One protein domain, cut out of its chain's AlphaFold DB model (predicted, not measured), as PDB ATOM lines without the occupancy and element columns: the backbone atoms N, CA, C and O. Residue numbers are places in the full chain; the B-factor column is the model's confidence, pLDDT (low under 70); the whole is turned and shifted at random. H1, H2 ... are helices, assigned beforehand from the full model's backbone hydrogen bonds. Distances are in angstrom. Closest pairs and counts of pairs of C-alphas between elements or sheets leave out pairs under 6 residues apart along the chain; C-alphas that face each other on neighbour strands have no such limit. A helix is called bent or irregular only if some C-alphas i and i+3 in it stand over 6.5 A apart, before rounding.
ATOM      1  N   ASP A   2      44.780  -4.142  95.644       51.62
ATOM      2  CA  ASP A   2      44.690  -5.370  94.837       51.62
ATOM      3  C   ASP A   2      45.751  -5.499  93.735       51.62
ATOM      4  O   ASP A   2      46.362  -6.552  93.609       51.62
ATOM      5  N   TYR A   3      46.079  -4.416  93.020       75.12
ATOM      6  CA  TYR A   3      47.069  -4.458  91.931       75.12
ATOM      7  C   TYR A   3      48.495  -4.829  92.390       75.12
ATOM      8  O   TYR A   3      49.182  -5.607  91.734       75.12
ATOM      9  N   TRP A   4      48.960  -4.309  93.535       78.62
ATOM     10  CA  TRP A   4      50.303  -4.633  94.049       78.62
ATOM     11  C   TRP A   4      50.368  -6.033  94.660       78.62
ATOM     12  O   TRP A   4      51.399  -6.693  94.550       78.62
ATOM     13  N   ILE A   5      49.267  -6.486  95.266       72.88
ATOM     14  CA  ILE A   5      49.119  -7.853  95.782       72.88
ATOM     15  C   ILE A   5      49.134  -8.845  94.620       72.88
ATOM     16  O   ILE A   5      49.841  -9.844  94.671       72.88
ATOM     17  N   GLU A   6      48.420  -8.538  93.540       78.19
ATOM     18  CA  GLU A   6      48.393  -9.359  92.337       78.19
ATOM     19  C   GLU A   6      49.782  -9.470  91.687       78.19
ATOM     20  O   GLU A   6      50.218 -10.576  91.368       78.19
ATOM     21  N   ILE A   7      50.524  -8.362  91.564       80.56
ATOM     22  CA  ILE A   7      51.913  -8.379  91.071       80.56
ATOM     23  C   ILE A   7      52.818  -9.210  91.993       80.56
ATOM     24  O   ILE A   7      53.621 -10.006  91.506       80.56
ATOM     25  N   PHE A   8      52.700  -9.049  93.313       79.31
ATOM     26  CA  PHE A   8      53.489  -9.813  94.282       79.31
ATOM     27  C   PHE A   8      53.204 -11.321  94.192       79.31
ATOM     28  O   PHE A   8      54.138 -12.119  94.107       79.31
ATOM     29  N   ASN A   9      51.928 -11.705  94.114       78.12
ATOM     30  CA  ASN A   9      51.500 -13.097  93.988       78.12
ATOM     31  C   ASN A   9      51.967 -13.719  92.662       78.12
ATOM     32  O   ASN A   9      52.429 -14.859  92.645       78.12
ATOM     33  N   ARG A  10      51.913 -12.968  91.552       80.62
ATOM     34  CA  ARG A  10      52.454 -13.405  90.252       80.62
ATOM     35  C   ARG A  10      53.969 -13.593  90.300       80.62
ATOM     36  O   ARG A  10      54.476 -14.572  89.762       80.62
ATOM     37  N   TRP A  11      54.690 -12.700  90.981       83.62
ATOM     38  CA  TRP A  11      56.129 -12.854  91.194       83.62
ATOM     39  C   TRP A  11      56.468 -14.096  92.026       83.62
ATOM     40  O   TRP A  11      57.333 -14.870  91.619       83.62
ATOM     41  N   GLN A  12      55.752 -14.351  93.125       75.69
ATOM     42  CA  GLN A  12      55.918 -15.586  93.902       75.69
ATOM     43  C   GLN A  12      55.580 -16.845  93.089       75.69
ATOM     44  O   GLN A  12      56.291 -17.849  93.183       75.69
ATOM     45  N   ALA A  13      54.540 -16.799  92.251       76.62
ATOM     46  CA  ALA A  13      54.140 -17.927  91.414       76.62
ATOM     47  C   ALA A  13      55.241 -18.351  90.419       76.62
ATOM     48  O   ALA A  13      55.410 -19.551  90.190       76.62
ATOM     49  N   MET A  14      56.055 -17.411  89.911       76.62
ATOM     50  CA  MET A  14      57.226 -17.719  89.066       76.62
ATOM     51  C   MET A  14      58.294 -18.568  89.784       76.62
ATOM     52  O   MET A  14      59.090 -19.238  89.132       76.62
ATOM     53  N   GLY A  15      58.302 -18.587  91.121       69.12
ATOM     54  CA  GLY A  15      59.207 -19.388  91.949       69.12
ATOM     55  C   GLY A  15      58.760 -20.835  92.193       69.12
ATOM     56  O   GLY A  15      59.345 -21.499  93.048       69.12
ATOM     57  N   SER A  16      57.743 -21.351  91.489       58.66
ATOM     58  CA  SER A  16      57.122 -22.672  91.731       58.66
ATOM     59  C   SER A  16      56.425 -22.808  93.098       58.66
ATOM     60  O   SER A  16      56.479 -23.860  93.731       58.66
ATOM     61  N   TRP A  17      55.759 -21.734  93.549       58.03
ATOM     62  CA  TRP A  17      54.957 -21.672  94.790       58.03
ATOM     63  C   TRP A  17      55.724 -21.884  96.108       58.03
ATOM     64  O   TRP A  17      55.116 -21.915  97.176       58.03
ATOM     65  N   LYS A  18      57.056 -21.985  96.065       58.88
ATOM     66  CA  LYS A  18      57.888 -21.955  97.268       58.88
ATOM     67  C   LYS A  18      58.104 -20.489  97.688       58.88
ATOM     68  O   LYS A  18      58.547 -19.689  96.862       58.88
ATOM     69  N   PRO A  19      57.794 -20.103  98.938       58.44
ATOM     70  CA  PRO A  19      58.144 -18.779  99.451       58.44
ATOM     71  C   PRO A  19      59.655 -18.543  99.295       58.44
ATOM     72  O   PRO A  19      60.441 -19.462  99.502       58.44
ATOM     73  N   GLY A  20      60.066 -17.349  98.858       59.50
ATOM     74  CA  GLY A  20      61.485 -16.974  98.753       59.50
ATOM     75  C   GLY A  20      62.267 -17.496  97.532       59.50
ATOM     76  O   GLY A  20      63.362 -17.002  97.272       59.50
ATOM     77  N   SER A  21      61.730 -18.423  96.727       66.69
ATOM     78  CA  SER A  21      62.436 -19.004  95.562       66.69
ATOM     79  C   SER A  21      62.226 -18.257  94.238       66.69
ATOM     80  O   SER A  21      62.737 -18.680  93.198       66.69
ATOM     81  N   ALA A  22      61.451 -17.173  94.247       74.25
ATOM     82  CA  ALA A  22      61.177 -16.383  93.057       74.25
ATOM     83  C   ALA A  22      62.453 -15.695  92.522       74.25
ATOM     84  O   ALA A  22      63.322 -15.279  93.297       74.25
ATOM     85  N   PRO A  23      62.591 -15.544  91.192       78.06
ATOM     86  CA  PRO A  23      63.784 -14.955  90.601       78.06
ATOM     87  C   PRO A  23      63.978 -13.502  91.067       78.06
ATOM     88  O   PRO A  23      63.121 -12.633  90.891       78.06
ATOM     89  N   LYS A  24      65.149 -13.225  91.664       76.50
ATOM     90  CA  LYS A  24      65.565 -11.875  92.109       76.50
ATOM     91  C   LYS A  24      65.885 -10.938  90.935       76.50
ATOM     92  O   LYS A  24      65.931  -9.717  91.108       76.50
ATOM     93  N   ILE A  25      66.149 -11.513  89.764       81.38
ATOM     94  CA  ILE A  25      66.472 -10.822  88.520       81.38
ATOM     95  C   ILE A  25      65.659 -11.480  87.412       81.38
ATOM     96  O   ILE A  25      65.722 -12.700  87.291       81.38
ATOM     97  N   ILE A  26      64.947 -10.677  86.625       84.81
ATOM     98  CA  ILE A  26      64.151 -11.142  85.480       84.81
ATOM     99  C   ILE A  26      64.548 -10.403  84.203       84.81
ATOM    100  O   ILE A  26      65.137  -9.313  84.272       84.81
ATOM    101  N   ASP A  27      64.243 -10.996  83.052       85.31
ATOM    102  CA  ASP A  27      64.449 -10.355  81.752       85.31
ATOM    103  C   ASP A  27      63.292  -9.404  81.370       85.31
ATOM    104  O   ASP A  27      62.297  -9.261  82.085       85.31
ATOM    105  N   ALA A  28      63.431  -8.678  80.254       81.81
ATOM    106  CA  ALA A  28      62.423  -7.699  79.839       81.81
ATOM    107  C   ALA A  28      61.081  -8.333  79.408       81.81
ATOM    108  O   ALA A  28      60.045  -7.669  79.489       81.81
ATOM    109  N   PHE A  71      66.870  -7.179  85.196       80.38
ATOM    110  CA  PHE A  71      66.038  -6.269  85.978       80.38
ATOM    111  C   PHE A  71      65.869  -6.749  87.426       80.38
ATOM    112  O   PHE A  71      65.382  -7.851  87.668       80.38
ATOM    113  N   SER A  72      66.246  -5.925  88.412       83.38
ATOM    114  CA  SER A  72      66.113  -6.281  89.834       83.38
ATOM    115  C   SER A  72      64.680  -6.082  90.339       83.38
ATOM    116  O   SER A  72      64.276  -4.970  90.691       83.38
ATOM    117  N   VAL A  73      63.932  -7.182  90.452       82.56
ATOM    118  CA  VAL A  73      62.546  -7.176  90.949       82.56
ATOM    119  C   VAL A  73      62.434  -6.674  92.395       82.56
ATOM    120  O   VAL A  73      61.569  -5.836  92.653       82.56
ATOM    121  N   PRO A  74      63.323  -7.052  93.341       83.25
ATOM    122  CA  PRO A  74      63.240  -6.555  94.715       83.25
ATOM    123  C   PRO A  74      63.412  -5.035  94.833       83.25
ATOM    124  O   PRO A  74      62.820  -4.412  95.711       83.25
ATOM    125  N   ALA A  75      64.198  -4.399  93.959       82.31
ATOM    126  CA  ALA A  75      64.334  -2.940  93.942       82.31
ATOM    127  C   ALA A  75      63.094  -2.241  93.358       82.31
ATOM    128  O   ALA A  75      62.668  -1.195  93.855       82.31
ATOM    129  N   PHE A  76      62.490  -2.837  92.330       85.06
ATOM    130  CA  PHE A  76      61.244  -2.358  91.741       85.06
ATOM    131  C   PHE A  76      60.069  -2.468  92.719       85.06
ATOM    132  O   PHE A  76      59.418  -1.466  93.010       85.06
ATOM    133  N   LEU A  77      59.854  -3.648  93.309       83.25
ATOM    134  CA  LEU A  77      58.786  -3.860  94.286       83.25
ATOM    135  C   LEU A  77      58.997  -3.008  95.539       83.25
ATOM    136  O   LEU A  77      58.052  -2.372  95.999       83.25
ATOM    137  N   SER A  78      60.227  -2.919  96.062       82.12
ATOM    138  CA  SER A  78      60.475  -2.125  97.272       82.12
ATOM    139  C   SER A  78      60.201  -0.634  97.083       82.12
ATOM    140  O   SER A  78      59.632  -0.009  97.974       82.12
ATOM    141  N   SER A  79      60.538  -0.062  95.927       79.56
ATOM    142  CA  SER A  79      60.224   1.340  95.624       79.56
ATOM    143  C   SER A  79      58.750   1.562  95.283       79.56
ATOM    144  O   SER A  79      58.157   2.515  95.786       79.56
ATOM    145  N   GLY A  80      58.129   0.662  94.514       76.50
ATOM    146  CA  GLY A  80      56.711   0.727  94.155       76.50
ATOM    147  C   GLY A  80      55.772   0.606  95.359       76.50
ATOM    148  O   GLY A  80      54.910   1.461  95.565       76.50
ATOM    149  N   ILE A  81      55.990  -0.395  96.219       78.62
ATOM    150  CA  ILE A  81      55.222  -0.611  97.460       78.62
ATOM    151  C   ILE A  81      55.421   0.562  98.418       78.62
ATOM    152  O   ILE A  81      54.464   1.050  99.026       78.62
ATOM    153  N   PHE A  82      56.653   1.062  98.520       76.88
ATOM    154  CA  PHE A  82      56.952   2.204  99.366       76.88
ATOM    155  C   PHE A  82      56.256   3.488  98.894       76.88
ATOM    156  O   PHE A  82      55.671   4.201  99.713       76.88
ATOM    157  N   MET A  83      56.275   3.770  97.590       71.25
ATOM    158  CA  MET A  83      55.669   4.968  96.995       71.25
ATOM    159  C   MET A  83      54.149   4.861  96.811       71.25
ATOM    160  O   MET A  83      53.493   5.881  96.599       71.25
ATOM    161  N   SER A  84      53.574   3.662  96.930       74.38
ATOM    162  CA  SER A  84      52.133   3.436  96.812       74.38
ATOM    163  C   SER A  84      51.358   4.148  97.920       74.38
ATOM    164  O   SER A  84      51.498   3.814  99.095       74.38
ATOM    165  N   THR A  85      50.487   5.081  97.541       69.50
ATOM    166  CA  THR A  85      49.572   5.795  98.450       69.50
ATOM    167  C   THR A  85      48.484   4.906  99.030       69.50
ATOM    168  O   THR A  85      47.955   5.201 100.094       69.50
ATOM    169  N   THR A  86      48.183   3.794  98.362       69.50
ATOM    170  CA  THR A  86      47.040   2.922  98.675       69.50
ATOM    171  C   THR A  86      47.320   1.856  99.735       69.50
ATOM    172  O   THR A  86      46.396   1.153 100.125       69.50
ATOM    173  N   ILE A  87      48.575   1.698 100.176       68.12
ATOM    174  CA  ILE A  87      48.979   0.665 101.144       68.12
ATOM    175  C   ILE A  87      49.230   1.322 102.511       68.12
ATOM    176  O   ILE A  87      49.877   2.376 102.600       68.12
ATOM    177  N   SER A  88      48.737   0.707 103.591       74.44
ATOM    178  CA  SER A  88      48.963   1.206 104.954       74.44
ATOM    179  C   SER A  88      50.442   1.108 105.366       74.44
ATOM    180  O   SER A  88      51.190   0.252 104.889       74.44
ATOM    181  N   LYS A  89      50.884   1.979 106.280       72.75
ATOM    182  CA  LYS A  89      52.279   2.052 106.765       72.75
ATOM    183  C   LYS A  89      52.818   0.702 107.264       72.75
ATOM    184  O   LYS A  89      53.950   0.344 106.952       72.75
ATOM    185  N   ARG A  90      51.988  -0.052 107.991       74.56
ATOM    186  CA  ARG A  90      52.340  -1.351 108.575       74.56
ATOM    187  C   ARG A  90      52.398  -2.440 107.503       74.56
ATOM    188  O   ARG A  90      53.378  -3.174 107.424       74.56
ATOM    189  N   GLN A  91      51.412  -2.469 106.603       74.69
ATOM    190  CA  GLN A  91      51.392  -3.414 105.484       74.69
ATOM    191  C   GLN A  91      52.570  -3.205 104.532       74.69
ATOM    192  O   GLN A  91      53.139  -4.186 104.073       74.69
ATOM    193  N   LYS A  92      53.009  -1.965 104.281       79.69
ATOM    194  CA  LYS A  92      54.219  -1.710 103.479       79.69
ATOM    195  C   LYS A  92      55.447  -2.396 104.055       79.69
ATOM    196  O   LYS A  92      56.187  -3.023 103.307       79.69
ATOM    197  N   ILE A  93      55.659  -2.279 105.366       80.75
ATOM    198  CA  ILE A  93      56.798  -2.914 106.031       80.75
ATOM    199  C   ILE A  93      56.662  -4.435 105.954       80.75
ATOM    200  O   ILE A  93      57.629  -5.096 105.603       80.75
ATOM    201  N   ARG A  94      55.467  -4.989 106.185       77.62
ATOM    202  CA  ARG A  94      55.235  -6.438 106.084       77.62
ATOM    203  C   ARG A  94      55.434  -6.982 104.671       77.62
ATOM    204  O   ARG A  94      56.104  -7.995 104.518       77.62
ATOM    205  N   PHE A  95      54.949  -6.287 103.640       77.56
ATOM    206  CA  PHE A  95      55.227  -6.639 102.246       77.56
ATOM    207  C   PHE A  95      56.724  -6.573 101.939       77.56
ATOM    208  O   PHE A  95      57.257  -7.480 101.312       77.56
ATOM    209  N   LEU A  96      57.418  -5.527 102.404       79.94
ATOM    210  CA  LEU A  96      58.867  -5.414 102.241       79.94
ATOM    211  C   LEU A  96      59.592  -6.576 102.925       79.94
ATOM    212  O   LEU A  96      60.413  -7.217 102.289       79.94
ATOM    213  N   LEU A  97      59.257  -6.892 104.174       79.88
ATOM    214  CA  LEU A  97      59.853  -8.009 104.908       79.88
ATOM    215  C   LEU A  97      59.562  -9.361 104.232       79.88
ATOM    216  O   LEU A  97      60.471 -10.173 104.093       79.88
ATOM    217  N   GLY A  98      58.343  -9.565 103.730       73.75
ATOM    218  CA  GLY A  98      57.947 -10.768 102.991       73.75
ATOM    219  C   GLY A  98      58.629 -10.939 101.627       73.75
ATOM    220  O   GLY A  98      58.726 -12.058 101.138       73.75
ATOM    221  N   ILE A  99      59.149  -9.865 101.015       77.62
ATOM    222  CA  ILE A  99      59.953  -9.952  99.778       77.62
ATOM    223  C   ILE A  99      61.343 -10.546 100.047       77.62
ATOM    224  O   ILE A  99      61.915 -11.177  99.158       77.62
ATOM    225  N   PHE A 100      61.907 -10.308 101.235       78.62
ATOM    226  CA  PHE A 100      63.299 -10.650 101.551       78.62
ATOM    227  C   PHE A 100      63.458 -11.818 102.531       78.62
ATOM    228  O   PHE A 100      64.584 -12.270 102.693       78.62
ATOM    229  N   ASN A 101      62.382 -12.303 103.155       78.12
ATOM    230  CA  ASN A 101      62.407 -13.494 104.010       78.12
ATOM    231  C   ASN A 101      62.385 -14.765 103.145       78.12
ATOM    232  O   ASN A 101      61.349 -15.101 102.566       78.12
ATOM    233  N   GLU A 102      63.516 -15.466 103.044       67.38
ATOM    234  CA  GLU A 102      63.650 -16.622 102.146       67.38
ATOM    235  C   GLU A 102      63.013 -17.907 102.704       67.38
ATOM    236  O   GLU A 102      62.634 -18.781 101.927       67.38
ATOM    237  N   ASN A 103      62.854 -18.013 104.029       67.00
ATOM    238  CA  ASN A 103      62.490 -19.265 104.714       67.00
ATOM    239  C   ASN A 103      61.155 -19.208 105.480       67.00
ATOM    240  O   ASN A 103      60.848 -20.130 106.232       67.00
ATOM    241  N   ASP A 104      60.403 -18.109 105.357       65.88
ATOM    242  CA  ASP A 104      59.162 -17.828 106.105       65.88
ATOM    243  C   ASP A 104      59.282 -18.031 107.634       65.88
ATOM    244  O   ASP A 104      58.322 -18.281 108.357       65.88
ATOM    245  N   SER A 105      60.502 -17.901 108.162       66.62
ATOM    246  CA  SER A 105      60.856 -18.293 109.535       66.62
ATOM    247  C   SER A 105      60.369 -17.315 110.616       66.62
ATOM    248  O   SER A 105      60.734 -17.443 111.782       66.62
ATOM    249  N   GLN A 106      59.601 -16.289 110.225       72.31
ATOM    250  CA  GLN A 106      59.257 -15.102 111.025       72.31
ATOM    251  C   GLN A 106      60.463 -14.373 111.663       72.31
ATOM    252  O   GLN A 106      60.306 -13.503 112.529       72.31
ATOM    253  N   THR A 107      61.675 -14.673 111.194       79.25
ATOM    254  CA  THR A 107      62.930 -14.017 111.568       79.25
ATOM    255  C   THR A 107      63.662 -13.566 110.312       79.25
ATOM    256  O   THR A 107      63.480 -14.155 109.252       79.25
ATOM    257  N   LEU A 108      64.443 -12.493 110.420       81.81
ATOM    258  CA  LEU A 108      65.221 -11.945 109.316       81.81
ATOM    259  C   LEU A 108      66.711 -12.053 109.627       81.81
ATOM    260  O   LEU A 108      67.178 -11.606 110.686       81.81
ATOM    261  N   GLU A 109      67.456 -12.627 108.688       85.06
ATOM    262  CA  GLU A 109      68.903 -12.738 108.785       85.06
ATOM    263  C   GLU A 109      69.597 -11.387 108.508       85.06
ATOM    264  O   GLU A 109      69.074 -10.534 107.777       85.06
ATOM    265  N   PRO A 110      70.826 -11.175 109.018       82.31
ATOM    266  CA  PRO A 110      71.573  -9.942 108.778       82.31
ATOM    267  C   PRO A 110      71.790  -9.665 107.284       82.31
ATOM    268  O   PRO A 110      71.703  -8.521 106.839       82.31
ATOM    269  N   ASN A 111      72.057 -10.712 106.497       83.62
ATOM    270  CA  ASN A 111      72.298 -10.597 105.059       83.62
ATOM    271  C   ASN A 111      71.017 -10.234 104.290       83.62
ATOM    272  O   ASN A 111      71.073  -9.399 103.384       83.62
ATOM    273  N   GLU A 112      69.869 -10.788 104.690       85.06
ATOM    274  CA  GLU A 112      68.552 -10.466 104.127       85.06
ATOM    275  C   GLU A 112      68.163  -9.012 104.430       85.06
ATOM    276  O   GLU A 112      67.768  -8.269 103.528       85.06
ATOM    277  N   PHE A 113      68.375  -8.543 105.668       83.25
ATOM    278  CA  PHE A 113      68.138  -7.143 106.036       83.25
ATOM    279  C   PHE A 113      69.050  -6.177 105.266       83.25
ATOM    280  O   PHE A 113      68.607  -5.132 104.779       83.25
ATOM    281  N   VAL A 114      70.332  -6.524 105.114       84.06
ATOM    282  CA  VAL A 114      71.286  -5.742 104.314       84.06
ATOM    283  C   VAL A 114      70.826  -5.658 102.858       84.06
ATOM    284  O   VAL A 114      70.878  -4.580 102.254       84.06
ATOM    285  N   GLN A 115      70.351  -6.773 102.299       83.75
ATOM    286  CA  GLN A 115      69.818  -6.820 100.945       83.75
ATOM    287  C   GLN A 115      68.554  -5.957 100.814       83.75
ATOM    288  O   GLN A 115      68.470  -5.163  99.875       83.75
ATOM    289  N   MET A 116      67.638  -6.025 101.783       85.12
ATOM    290  CA  MET A 116      66.425  -5.208 101.838       85.12
ATOM    291  C   MET A 116      66.742  -3.710 101.814       85.12
ATOM    292  O   MET A 116      66.251  -2.985 100.947       85.12
ATOM    293  N   ILE A 117      67.613  -3.235 102.712       81.56
ATOM    294  CA  ILE A 117      68.009  -1.818 102.778       81.56
ATOM    295  C   ILE A 117      68.720  -1.377 101.493       81.56
ATOM    296  O   ILE A 117      68.489  -0.272 100.992       81.56
ATOM    297  N   SER A 118      69.574  -2.236 100.936       81.69
ATOM    298  CA  SER A 118      70.312  -1.939  99.709       81.69
ATOM    299  C   SER A 118      69.392  -1.823  98.488       81.69
ATOM    300  O   SER A 118      69.527  -0.865  97.713       81.69
ATOM    301  N   SER A 119      68.437  -2.747  98.337       83.50
ATOM    302  CA  SER A 119      67.426  -2.739  97.273       83.50
ATOM    303  C   SER A 119      66.442  -1.582  97.420       83.50
ATOM    304  O   SER A 119      66.148  -0.922  96.427       83.50
ATOM    305  N   PHE A 120      66.030  -1.256  98.648       81.38
ATOM    306  CA  PHE A 120      65.203  -0.088  98.951       81.38
ATOM    307  C   PHE A 120      65.879   1.225  98.528       81.38
ATOM    308  O   PHE A 120      65.307   2.026  97.785       81.38
ATOM    309  N   CYS A 121      67.138   1.428  98.937       74.50
ATOM    310  CA  CYS A 121      67.902   2.621  98.565       74.50
ATOM    311  C   CYS A 121      68.141   2.700  97.049       74.50
ATOM    312  O   CYS A 121      68.130   3.795  96.489       74.50
ATOM    313  N   TYR A 122      68.355   1.555  96.387       81.19
ATOM    314  CA  TYR A 122      68.487   1.489  94.928       81.19
ATOM    315  C   TYR A 122      67.195   1.886  94.220       81.19
ATOM    316  O   TYR A 122      67.221   2.738  93.339       81.19
ATOM    317  N   GLY A 123      66.076   1.276  94.619       78.12
ATOM    318  CA  GLY A 123      64.785   1.457  93.973       78.12
ATOM    319  C   GLY A 123      64.289   2.893  94.087       78.12
ATOM    320  O   GLY A 123      63.818   3.457  93.108       78.12
ATOM    321  N   ILE A 124      64.463   3.526  95.251       73.69
ATOM    322  CA  ILE A 124      64.129   4.947  95.417       73.69
ATOM    323  C   ILE A 124      65.051   5.826  94.566       73.69
ATOM    324  O   ILE A 124      64.582   6.754  93.913       73.69
ATOM    325  N   ALA A 125      66.357   5.543  94.525       72.94
ATOM    326  CA  ALA A 125      67.270   6.298  93.669       72.94
ATOM    327  C   ALA A 125      66.896   6.176  92.177       72.94
ATOM    328  O   ALA A 125      66.974   7.171  91.459       72.94
ATOM    329  N   ALA A 126      66.453   4.994  91.738       73.50
ATOM    330  CA  ALA A 126      65.952   4.744  90.388       73.50
ATOM    331  C   ALA A 126      64.652   5.512  90.106       73.50
ATOM    332  O   ALA A 126      64.580   6.263  89.140       73.50
ATOM    333  N   ALA A 127      63.657   5.405  90.993       71.44
ATOM    334  CA  ALA A 127      62.348   6.042  90.835       71.44
ATOM    335  C   ALA A 127      62.423   7.576  90.718       71.44
ATOM    336  O   ALA A 127      61.612   8.186  90.027       71.44
ATOM    337  N   PHE A 128      63.416   8.202  91.360       68.50
ATOM    338  CA  PHE A 128      63.676   9.644  91.272       68.50
ATOM    339  C   PHE A 128      64.736  10.027  90.216       68.50
ATOM    340  O   PHE A 128      65.186  11.173  90.208       68.50
ATOM    341  N   ALA A 129      65.152   9.095  89.345       67.38
ATOM    342  CA  ALA A 129      66.170   9.292  88.304       67.38
ATOM    343  C   ALA A 129      67.507   9.861  88.833       67.38
ATOM    344  O   ALA A 129      68.165  10.695  88.211       67.38
ATOM    345  N   LEU A 130      67.923   9.426  90.028       67.38
ATOM    346  CA  LEU A 130      69.148   9.885  90.697       67.38
ATOM    347  C   LEU A 130      70.366   8.991  90.410       67.38
ATOM    348  O   LEU A 130      71.467   9.320  90.855       67.38
ATOM    349  N   LEU A 131      70.181   7.888  89.676       66.94
ATOM    350  CA  LEU A 131      71.237   6.926  89.341       66.94
ATOM    351  C   LEU A 131      72.310   7.503  88.403       66.94
ATOM    352  O   LEU A 131      73.473   7.126  88.526       66.94
ATOM    353  N   ASP A 132      71.956   8.478  87.561       60.34
ATOM    354  CA  ASP A 132      72.884   9.121  86.616       60.34
ATOM    355  C   ASP A 132      73.904  10.052  87.302       60.34
ATOM    356  O   ASP A 132      74.890  10.472  86.697       60.34
ATOM    357  N   ASN A 133      73.697  10.378  88.587       59.31
ATOM    358  CA  ASN A 133      74.567  11.260  89.365       59.31
ATOM    359  C   ASN A 133      75.409  10.461  90.386       59.31
ATOM    360  O   ASN A 133      74.962  10.247  91.521       59.31
ATOM    361  N   PRO A 134      76.672  10.102  90.070       53.84
ATOM    362  CA  PRO A 134      77.512   9.242  90.918       53.84
ATOM    363  C   PRO A 134      77.921   9.875  92.262       53.84
ATOM    364  O   PRO A 134      78.463   9.192  93.129       53.84
ATOM    365  N   CYS A 135      77.664  11.176  92.451       51.53
ATOM    366  CA  CYS A 135      77.908  11.902  93.702       51.53
ATOM    367  C   CYS A 135      76.696  11.918  94.658       51.53
ATOM    368  O   CYS A 135      76.832  12.380  95.789       51.53
ATOM    369  N   VAL A 136      75.515  11.466  94.211       55.09
ATOM    370  CA  VAL A 136      74.244  11.577  94.958       55.09
ATOM    371  C   VAL A 136      73.690  10.208  95.357       55.09
ATOM    372  O   VAL A 136      73.225  10.056  96.485       55.09
ATOM    373  N   ALA A 137      73.754   9.206  94.474       58.84
ATOM    374  CA  ALA A 137      73.336   7.846  94.802       58.84
ATOM    375  C   ALA A 137      74.437   7.104  95.598       58.84
ATOM    376  O   ALA A 137      75.604   7.114  95.192       58.84
ATOM    377  N   PRO A 138      74.116   6.447  96.730       61.84
ATOM    378  CA  PRO A 138      75.113   5.730  97.520       61.84
ATOM    379  C   PRO A 138      75.670   4.518  96.756       61.84
ATOM    380  O   PRO A 138      74.922   3.687  96.235       61.84
ATOM    381  N   LYS A 139      77.006   4.396  96.720       68.81
ATOM    382  CA  LYS A 139      77.714   3.278  96.070       68.81
ATOM    383  C   LYS A 139      77.238   1.914  96.615       68.81
ATOM    384  O   LYS A 139      76.836   1.839  97.777       68.81
ATOM    385  N   PRO A 140      77.314   0.818  95.830       70.62
ATOM    386  CA  PRO A 140      76.906  -0.523  96.271       70.62
ATOM    387  C   PRO A 140      77.510  -0.947  97.619       70.62
ATOM    388  O   PRO A 140      76.775  -1.375  98.504       70.62
ATOM    389  N   SER A 141      78.812  -0.722  97.815       69.50
ATOM    390  CA  SER A 141      79.511  -1.020  99.073       69.50
ATOM    391  C   SER A 141      78.996  -0.198 100.260       69.50
ATOM    392  O   SER A 141      78.839  -0.726 101.358       69.50
ATOM    393  N   ALA A 142      78.661   1.076 100.039       64.88
ATOM    394  CA  ALA A 142      78.133   1.960 101.076       64.88
ATOM    395  C   ALA A 142      76.712   1.563 101.515       64.88
ATOM    396  O   ALA A 142      76.390   1.647 102.697       64.88
ATOM    397  N   ARG A 143      75.870   1.091 100.583       71.94
ATOM    398  CA  ARG A 143      74.518   0.584 100.888       71.94
ATOM    399  C   ARG A 143      74.557  -0.693 101.726       71.94
ATOM    400  O   ARG A 143      73.803  -0.812 102.687       71.94
ATOM    401  N   GLN A 144      75.470  -1.608 101.398       74.25
ATOM    402  CA  GLN A 144      75.660  -2.848 102.154       74.25
ATOM    403  C   GLN A 144      76.177  -2.578 103.574       74.25
ATOM    404  O   GLN A 144      75.662  -3.126 104.548       74.25
ATOM    405  N   GLN A 145      77.152  -1.676 103.707       68.44
ATOM    406  CA  GLN A 145      77.689  -1.283 105.009       68.44
ATOM    407  C   GLN A 145      76.643  -0.558 105.872       68.44
ATOM    408  O   GLN A 145      76.563  -0.811 107.072       68.44
ATOM    409  N   LEU A 146      75.797   0.281 105.260       67.06
ATOM    410  CA  LEU A 146      74.675   0.935 105.933       67.06
ATOM    411  C   LEU A 146      73.669  -0.083 106.486       67.06
ATOM    412  O   LEU A 146      73.294   0.016 107.651       67.06
ATOM    413  N   GLY A 147      73.266  -1.068 105.677       69.38
ATOM    414  CA  GLY A 147      72.365  -2.136 106.116       69.38
ATOM    415  C   GLY A 147      72.918  -2.902 107.319       69.38
ATOM    416  O   GLY A 147      72.193  -3.129 108.284       69.38
ATOM    417  N   LYS A 148      74.224  -3.202 107.314       74.56
ATOM    418  CA  LYS A 148      74.883  -3.944 108.397       74.56
ATOM    419  C   LYS A 148      74.899  -3.145 109.701       74.56
ATOM    420  O   LYS A 148      74.507  -3.653 110.746       74.56
ATOM    421  N   CYS A 149      75.292  -1.873 109.631       67.88
ATOM    422  CA  CYS A 149      75.309  -0.993 110.799       67.88
ATOM    423  C   CYS A 149      73.905  -0.726 111.361       67.88
ATOM    424  O   CYS A 149      73.744  -0.624 112.576       67.88
ATOM    425  N   LEU A 150      72.889  -0.610 110.497       68.88
ATOM    426  CA  LEU A 150      71.504  -0.443 110.931       68.88
ATOM    427  C   LEU A 150      70.983  -1.702 111.625       68.88
ATOM    428  O   LEU A 150      70.423  -1.578 112.707       68.88
ATOM    429  N   PHE A 151      71.228  -2.893 111.075       77.19
ATOM    430  CA  PHE A 151      70.801  -4.152 111.696       77.19
ATOM    431  C   PHE A 151      71.374  -4.319 113.109       77.19
ATOM    432  O   PHE A 151      70.629  -4.514 114.071       77.19
ATOM    433  N   GLU A 152      72.691  -4.130 113.260       73.44
ATOM    434  CA  GLU A 152      73.364  -4.185 114.564       73.44
ATOM    435  C   GLU A 152      72.764  -3.179 115.557       73.44
ATOM    436  O   GLU A 152      72.654  -3.453 116.753       73.44
ATOM    437  N   ARG A 153      72.349  -2.002 115.081       67.88
ATOM    438  CA  ARG A 153      71.727  -0.973 115.913       67.88
ATOM    439  C   ARG A 153      70.310  -1.345 116.348       67.88
ATOM    440  O   ARG A 153      70.008  -1.180 117.528       67.88
ATOM    441  N   VAL A 154      69.472  -1.842 115.435       69.25
ATOM    442  CA  VAL A 154      68.100  -2.287 115.741       69.25
ATOM    443  C   VAL A 154      68.136  -3.340 116.846       69.25
ATOM    444  O   VAL A 154      67.495  -3.169 117.884       69.25
ATOM    445  N   VAL A 155      68.985  -4.360 116.680       71.62
ATOM    446  CA  VAL A 155      69.162  -5.442 117.659       71.62
ATOM    447  C   VAL A 155      69.689  -4.907 118.992       71.62
ATOM    448  O   VAL A 155      69.134  -5.203 120.048       71.62
ATOM    449  N   ASN A 156      70.720  -4.055 118.981       65.06
ATOM    450  CA  ASN A 156      71.266  -3.496 120.221       65.06
ATOM    451  C   ASN A 156      70.276  -2.580 120.955       65.06
ATOM    452  O   ASN A 156      70.233  -2.598 122.186       65.06
ATOM    453  N   SER A 157      69.477  -1.800 120.221       59.66
ATOM    454  CA  SER A 157      68.444  -0.932 120.790       59.66
ATOM    455  C   SER A 157      67.317  -1.742 121.432       59.66
ATOM    456  O   SER A 157      66.834  -1.371 122.501       59.66
ATOM    457  N   ALA A 158      66.930  -2.855 120.811       60.59
ATOM    458  CA  ALA A 158      65.933  -3.786 121.323       60.59
ATOM    459  C   ALA A 158      66.395  -4.513 122.589       60.59
ATOM    460  O   ALA A 158      65.694  -4.537 123.598       60.59
ATOM    461  N   CYS A 159      67.627  -5.033 122.583       61.09
ATOM    462  CA  CYS A 159      68.211  -5.728 123.730       61.09
ATOM    463  C   CYS A 159      68.375  -4.841 124.975       61.09
ATOM    464  O   CYS A 159      68.625  -5.367 126.054       61.09
ATOM    465  N   CYS A 160      68.283  -3.513 124.840       53.19
ATOM    466  CA  CYS A 160      68.279  -2.593 125.979       53.19
ATOM    467  C   CYS A 160      66.903  -2.464 126.651       53.19
ATOM    468  O   CYS A 160      66.837  -1.928 127.754       53.19
ATOM    469  N   ARG A 161      65.824  -2.902 125.990       52.84
ATOM    470  CA  ARG A 161      64.445  -2.834 126.499       52.84
ATOM    471  C   ARG A 161      63.894  -4.197 126.898       52.84
ATOM    472  O   ARG A 161      63.054  -4.265 127.783       52.84
ATOM    473  N   LEU A 162      64.378  -5.259 126.257       53.59
ATOM    474  CA  LEU A 162      63.914  -6.622 126.499       53.59
ATOM    475  C   LEU A 162      64.534  -7.239 127.767       53.59
ATOM    476  O   LEU A 162      65.690  -6.940 128.093       53.59
ATOM    477  N   PRO A 163      63.813  -8.144 128.460       51.06
ATOM    478  CA  PRO A 163      64.340  -8.910 129.585       51.06
ATOM    479  C   PRO A 163      65.652  -9.629 129.238       51.06
ATOM    480  O   PRO A 163      65.841 -10.126 128.127       51.06
ATOM    481  N   TYR A 164      66.566  -9.742 130.210       52.19
ATOM    482  CA  TYR A 164      67.926 -10.267 129.993       52.19
ATOM    483  C   TYR A 164      67.964 -11.636 129.288       52.19
ATOM    484  O   TYR A 164      68.831 -11.872 128.446       52.19
ATOM    485  N   GLN A 165      67.024 -12.534 129.601       52.72
ATOM    486  CA  GLN A 165      66.972 -13.866 128.993       52.72
ATOM    487  C   GLN A 165      66.588 -13.828 127.505       52.72
ATOM    488  O   GLN A 165      67.179 -14.557 126.710       52.72
ATOM    489  N   GLU A 166      65.661 -12.957 127.110       66.50
ATOM    490  CA  GLU A 166      65.262 -12.766 125.709       66.50
ATOM    491  C   GLU A 166      66.342 -12.030 124.920       66.50
ATOM    492  O   GLU A 166      66.732 -12.465 123.838       66.50
ATOM    493  N   ALA A 167      66.928 -10.984 125.509       63.31
ATOM    494  CA  ALA A 167      68.052 -10.264 124.920       63.31
ATOM    495  C   ALA A 167      69.270 -11.178 124.686       63.31
ATOM    496  O   ALA A 167      69.978 -11.028 123.689       63.31
ATOM    497  N   LYS A 168      69.513 -12.146 125.582       65.44
ATOM    498  CA  LYS A 168      70.565 -13.158 125.425       65.44
ATOM    499  C   LYS A 168      70.244 -14.155 124.307       65.44
ATOM    500  O   LYS A 168      71.159 -14.510 123.571       65.44
ATOM    501  N   LYS A 169      68.981 -14.578 124.157       71.12
ATOM    502  CA  LYS A 169      68.539 -15.463 123.062       71.12
ATOM    503  C   LYS A 169      68.692 -14.791 121.696       71.12
ATOM    504  O   LYS A 169      69.319 -15.377 120.825       71.12
ATOM    505  N   ILE A 170      68.234 -13.546 121.555       69.69
ATOM    506  CA  ILE A 170      68.332 -12.769 120.303       69.69
ATOM    507  C   ILE A 170      69.799 -12.506 119.922       69.69
ATOM    508  O   ILE A 170      70.175 -12.598 118.760       69.69
ATOM    509  N   LYS A 171      70.670 -12.229 120.903       69.50
ATOM    510  CA  LYS A 171      72.116 -12.080 120.650       69.50
ATOM    511  C   LYS A 171      72.832 -13.390 120.330       69.50
ATOM    512  O   LYS A 171      73.926 -13.340 119.784       69.50
ATOM    513  N   ALA A 172      72.269 -14.533 120.718       70.12
ATOM    514  CA  ALA A 172      72.842 -15.846 120.444       70.12
ATOM    515  C   ALA A 172      72.367 -16.429 119.104       70.12
ATOM    516  O   ALA A 172      73.076 -17.254 118.538       70.12
ATOM    517  N   SER A 173      71.192 -16.022 118.609       68.25
ATOM    518  CA  SER A 173      70.612 -16.520 117.357       68.25
ATOM    519  C   SER A 173      71.133 -15.823 116.097       68.25
ATOM    520  O   SER A 173      70.880 -16.324 115.009       68.25
ATOM    521  N   ASP A 174      71.833 -14.688 116.222       71.12
ATOM    522  CA  ASP A 174      72.332 -13.842 115.114       71.12
ATOM    523  C   ASP A 174      71.244 -13.376 114.112       71.12
ATOM    524  O   ASP A 174      71.534 -12.755 113.090       71.12
ATOM    525  N   THR A 175      69.970 -13.613 114.440       80.12
ATOM    526  CA  THR A 175      68.763 -13.278 113.674       80.12
ATOM    527  C   THR A 175      67.836 -12.392 114.500       80.12
ATOM    528  O   THR A 175      67.802 -12.475 115.733       80.12
ATOM    529  N   ALA A 176      67.072 -11.528 113.828       80.06
ATOM    530  CA  ALA A 176      66.124 -10.628 114.481       80.06
ATOM    531  C   ALA A 176      64.681 -11.009 114.114       80.06
ATOM    532  O   ALA A 176      64.396 -11.212 112.933       80.06
ATOM    533  N   PRO A 177      63.751 -11.091 115.079       83.81
ATOM    534  CA  PRO A 177      62.360 -11.377 114.760       83.81
ATOM    535  C   PRO A 177      61.718 -10.215 113.985       83.81
ATOM    536  O   PRO A 177      62.036  -9.046 114.219       83.81
ATOM    537  N   LEU A 178      60.802 -10.527 113.059       82.50
ATOM    538  CA  LEU A 178      60.217  -9.532 112.145       82.50
ATOM    539  C   LEU A 178      59.476  -8.404 112.873       82.50
ATOM    540  O   LEU A 178      59.598  -7.246 112.475       82.50
ATOM    541  N   TRP A 179      58.779  -8.722 113.968       79.12
ATOM    542  CA  TRP A 179      58.064  -7.734 114.781       79.12
ATOM    543  C   TRP A 179      59.002  -6.660 115.349       79.12
ATOM    544  O   TRP A 179      58.632  -5.492 115.417       79.12
ATOM    545  N   LEU A 180      60.246  -7.023 115.675       79.88
ATOM    546  CA  LEU A 180      61.232  -6.099 116.227       79.88
ATOM    547  C   LEU A 180      61.731  -5.101 115.176       79.88
ATOM    548  O   LEU A 180      61.964  -3.923 115.456       79.88
ATOM    549  N   ILE A 181      61.895  -5.581 113.945       81.25
ATOM    550  CA  ILE A 181      62.263  -4.743 112.807       81.25
ATOM    551  C   ILE A 181      61.086  -3.830 112.433       81.25
ATOM    552  O   ILE A 181      61.292  -2.644 112.165       81.25
ATOM    553  N   GLU A 182      59.858  -4.351 112.470       81.75
ATOM    554  CA  GLU A 182      58.620  -3.600 112.239       81.75
ATOM    555  C   GLU A 182      58.448  -2.452 113.253       81.75
ATOM    556  O   GLU A 182      58.287  -1.296 112.849       81.75
ATOM    557  N   GLU A 183      58.591  -2.738 114.552       79.00
ATOM    558  CA  GLU A 183      58.533  -1.759 115.649       79.00
ATOM    559  C   GLU A 183      59.587  -0.651 115.477       79.00
ATOM    560  O   GLU A 183      59.336   0.539 115.725       79.00
ATOM    561  N   TRP A 184      60.785  -1.022 115.007       79.62
ATOM    562  CA  TRP A 184      61.828  -0.050 114.717       79.62
ATOM    563  C   TRP A 184      61.432   0.868 113.561       79.62
ATOM    564  O   TRP A 184      61.468   2.077 113.746       79.62
ATOM    565  N   PHE A 185      60.981   0.358 112.411       75.44
ATOM    566  CA  PHE A 185      60.580   1.209 111.277       75.44
ATOM    567  C   PHE A 185      59.358   2.101 111.560       75.44
ATOM    568  O   PHE A 185      59.267   3.202 111.010       75.44
ATOM    569  N   LEU A 186      58.447   1.669 112.438       73.19
ATOM    570  CA  LEU A 186      57.282   2.449 112.879       73.19
ATOM    571  C   LEU A 186      57.610   3.486 113.971       73.19
ATOM    572  O   LEU A 186      56.732   4.250 114.393       73.19
ATOM    573  N   SER A 187      58.876   3.565 114.397       62.69
ATOM    574  CA  SER A 187      59.361   4.400 115.504       62.69
ATOM    575  C   SER A 187      58.698   4.112 116.854       62.69
ATOM    576  O   SER A 187      58.796   4.918 117.777       62.69
ATOM    577  N   GLU A 188      58.056   2.955 116.994       62.84
ATOM    578  CA  GLU A 188      57.486   2.474 118.262       62.84
ATOM    579  C   GLU A 188      58.605   2.103 119.245       62.84
ATOM    580  O   GLU A 188      58.474   2.280 120.451       62.84
ATOM    581  N   SER A 189      59.781   1.781 118.698       55.81
ATOM    582  CA  SER A 189      61.001   1.587 119.466       55.81
ATOM    583  C   SER A 189      61.446   2.851 120.233       55.81
ATOM    584  O   SER A 189      62.083   2.771 121.275       55.81
ATOM    585  N   GLY A 190      61.187   4.066 119.747       48.22
ATOM    586  CA  GLY A 190      61.801   5.265 120.333       48.22
ATOM    587  C   GLY A 190      63.325   5.357 120.125       48.22
ATOM    588  O   GLY A 190      63.990   6.163 120.781       48.22
ATOM    589  N   ASP A 191      63.908   4.562 119.209       55.06
ATOM    590  CA  ASP A 191      65.231   4.877 118.651       55.06
ATOM    591  C   ASP A 191      65.084   6.132 117.789       55.06
ATOM    592  O   ASP A 191      64.340   6.104 116.810       55.06
ATOM    593  N   PRO A 192      65.774   7.237 118.086       52.62
ATOM    594  CA  PRO A 192      65.597   8.449 117.311       52.62
ATOM    595  C   PRO A 192      65.897   8.254 115.808       52.62
ATOM    596  O   PRO A 192      65.176   8.833 115.002       52.62
ATOM    597  N   LEU A 193      66.817   7.364 115.392       58.50
ATOM    598  CA  LEU A 193      67.081   7.102 113.959       58.50
ATOM    599  C   LEU A 193      65.914   6.466 113.190       58.50
ATOM    600  O   LEU A 193      65.930   6.497 111.960       58.50
ATOM    601  N   SER A 194      64.898   5.943 113.876       61.84
ATOM    602  CA  SER A 194      63.684   5.426 113.234       61.84
ATOM    603  C   SER A 194      62.716   6.517 112.765       61.84
ATOM    604  O   SER A 194      61.957   6.309 111.817       61.84
ATOM    605  N   ALA A 195      62.747   7.699 113.389       55.47
ATOM    606  CA  ALA A 195      61.781   8.762 113.123       55.47
ATOM    607  C   ALA A 195      61.774   9.227 111.649       55.47
ATOM    608  O   ALA A 195      60.691   9.351 111.077       55.47
ATOM    609  N   PRO A 196      62.926   9.412 110.969       54.97
ATOM    610  CA  PRO A 196      62.946   9.762 109.549       54.97
ATOM    611  C   PRO A 196      62.316   8.694 108.646       54.97
ATOM    612  O   PRO A 196      61.668   9.049 107.665       54.97
ATOM    613  N   PHE A 197      62.465   7.406 108.975       63.53
ATOM    614  CA  PHE A 197      61.859   6.310 108.214       63.53
ATOM    615  C   PHE A 197      60.339   6.277 108.386       63.53
ATOM    616  O   PHE A 197      59.623   6.182 107.390       63.53
ATOM    617  N   LYS A 198      59.844   6.466 109.616       63.81
ATOM    618  CA  LYS A 198      58.409   6.617 109.888       63.81
ATOM    619  C   LYS A 198      57.805   7.788 109.118       63.81
ATOM    620  O   LYS A 198      56.790   7.620 108.455       63.81
ATOM    621  N   MET A 199      58.447   8.956 109.144       57.31
ATOM    622  CA  MET A 199      57.968  10.132 108.405       57.31
ATOM    623  C   MET A 199      57.950   9.902 106.889       57.31
ATOM    624  O   MET A 199      57.046  10.361 106.191       57.31
ATOM    625  N   LEU A 200      58.949   9.181 106.367       59.16
ATOM    626  CA  LEU A 200      59.010   8.796 104.959       59.16
ATOM    627  C   LEU A 200      57.853   7.837 104.608       59.16
ATOM    628  O   LEU A 200      57.228   8.009 103.565       59.16
ATOM    629  N   LEU A 201      57.539   6.868 105.477       65.19
ATOM    630  CA  LEU A 201      56.406   5.941 105.323       65.19
ATOM    631  C   LEU A 201      55.051   6.662 105.398       65.19
ATOM    632  O   LEU A 201      54.176   6.408 104.568       65.19
ATOM    633  N   GLU A 202      54.895   7.591 106.345       61.53
ATOM    634  CA  GLU A 202      53.695   8.419 106.522       61.53
ATOM    635  C   GLU A 202      53.432   9.336 105.320       61.53
ATOM    636  O   GLU A 202      52.276   9.568 104.970       61.53
ATOM    637  N   ARG A 203      54.478   9.827 104.635       59.03
ATOM    638  CA  ARG A 203      54.327  10.659 103.425       59.03
ATOM    639  C   ARG A 203      53.564   9.941 102.317       59.03
ATOM    640  O   ARG A 203      52.766  10.573 101.625       59.03
ATOM    641  N   PHE A 204      53.863   8.663 102.119       59.28
ATOM    642  CA  PHE A 204      53.331   7.877 101.015       59.28
ATOM    643  C   PHE A 204      52.197   6.950 101.453       59.28
ATOM    644  O   PHE A 204      51.821   6.110 100.661       59.28
ATOM    645  N   SER A 205      51.667   7.021 102.676       59.72
ATOM    646  CA  SER A 205      50.548   6.176 103.128       59.72
ATOM    647  C   SER A 205      49.300   7.032 103.370       59.72
ATOM    648  O   SER A 205      49.405   8.156 103.864       59.72
TER     649      SER A 205
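This is residues 2 to 28 and 71 to 205 of the 1070 residues of a protein of Symbiodinium sp. CCMP2456 (UniProt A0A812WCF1). What is the main picture? It is a cluster of crossed helices: H4 crosses the hairpin of H2 and H3 near the middle, and the long H5 crosses H4 and reaches to one end of the domain, where H6 folds back on its last residues. H7 packs on H3 and H5 with H8 set across it, and H1 lies beside the hairpin H2-H3 at the other end. What is it made of? The printed part has 162 residues with eight named helices, H1 to H8 along the chain, and no named strand, class all helix. How large is it? It is compact, with a radius of gyration of the C-alphas of 15.9 A and spans of 50 by 40 by 31 A.

How does the first helix stand? H1, residues 2 to 13, is close to but not clearly touching H2, residues 73 to 83, with closest C-alphas Trp 4 and Ile 81, 7.2 A apart. H2 and H3, residues 89 to 100, form a hairpin at a shallow tilt of 3 degrees, closest at C-alphas 78 and 96, 6.2 A. What follows? H4, residues 110 to 127, touches H2 at a steep tilt of 67 degrees, closest at C-alphas 75 and 123, 4.4 A. H5, residues 140 to 159, touches H4 at 53 degrees, a steep tilt, closest at C-alphas 114 and 147, 4.2 A. And the last three? H6, residues 164 to 173, forms a hairpin with H5, touching its residues 155 to 159 alone, closest at C-alphas 159 and 167, 4.7 A. H7, residues 178 to 185, touches H3, closest at C-alphas 93 and 182, 6.5 A. H8, residues 192 to 203, touches H7 about perpendicular at 86 degrees, closest at C-alphas 185 and 194, 5.6 A. Are the helix backbones complete? Every O i to N i+4 pair is within hydrogen-bond range in H1, H2, H4, H5, H6 and H7, and 6 of 8 are in H3 and in H8.

Where are the anchors? H1 begins at C-alpha 2 (44.690, -5.370, 94.837) and H8 ends at C-alpha 203 (54.327, 10.659, 103.425). Which helices are long? H5 measures 29.3 A and H4 25.7 A from first to last C-alpha. Is any irregular? H8 is, but only just: C-alphas 193 and 196 are 6.6 A apart.

Where is the cut? Residues 29 to 70 are not printed, and C-alphas 28 and 71 are 7.3 A apart. Which link is long? H4 to H5, 12 residues. Where is confidence low? The mean pLDDT of the printed part is 71.2, and 71 residues are under 70, among them 128 to 139 and 187 to 205.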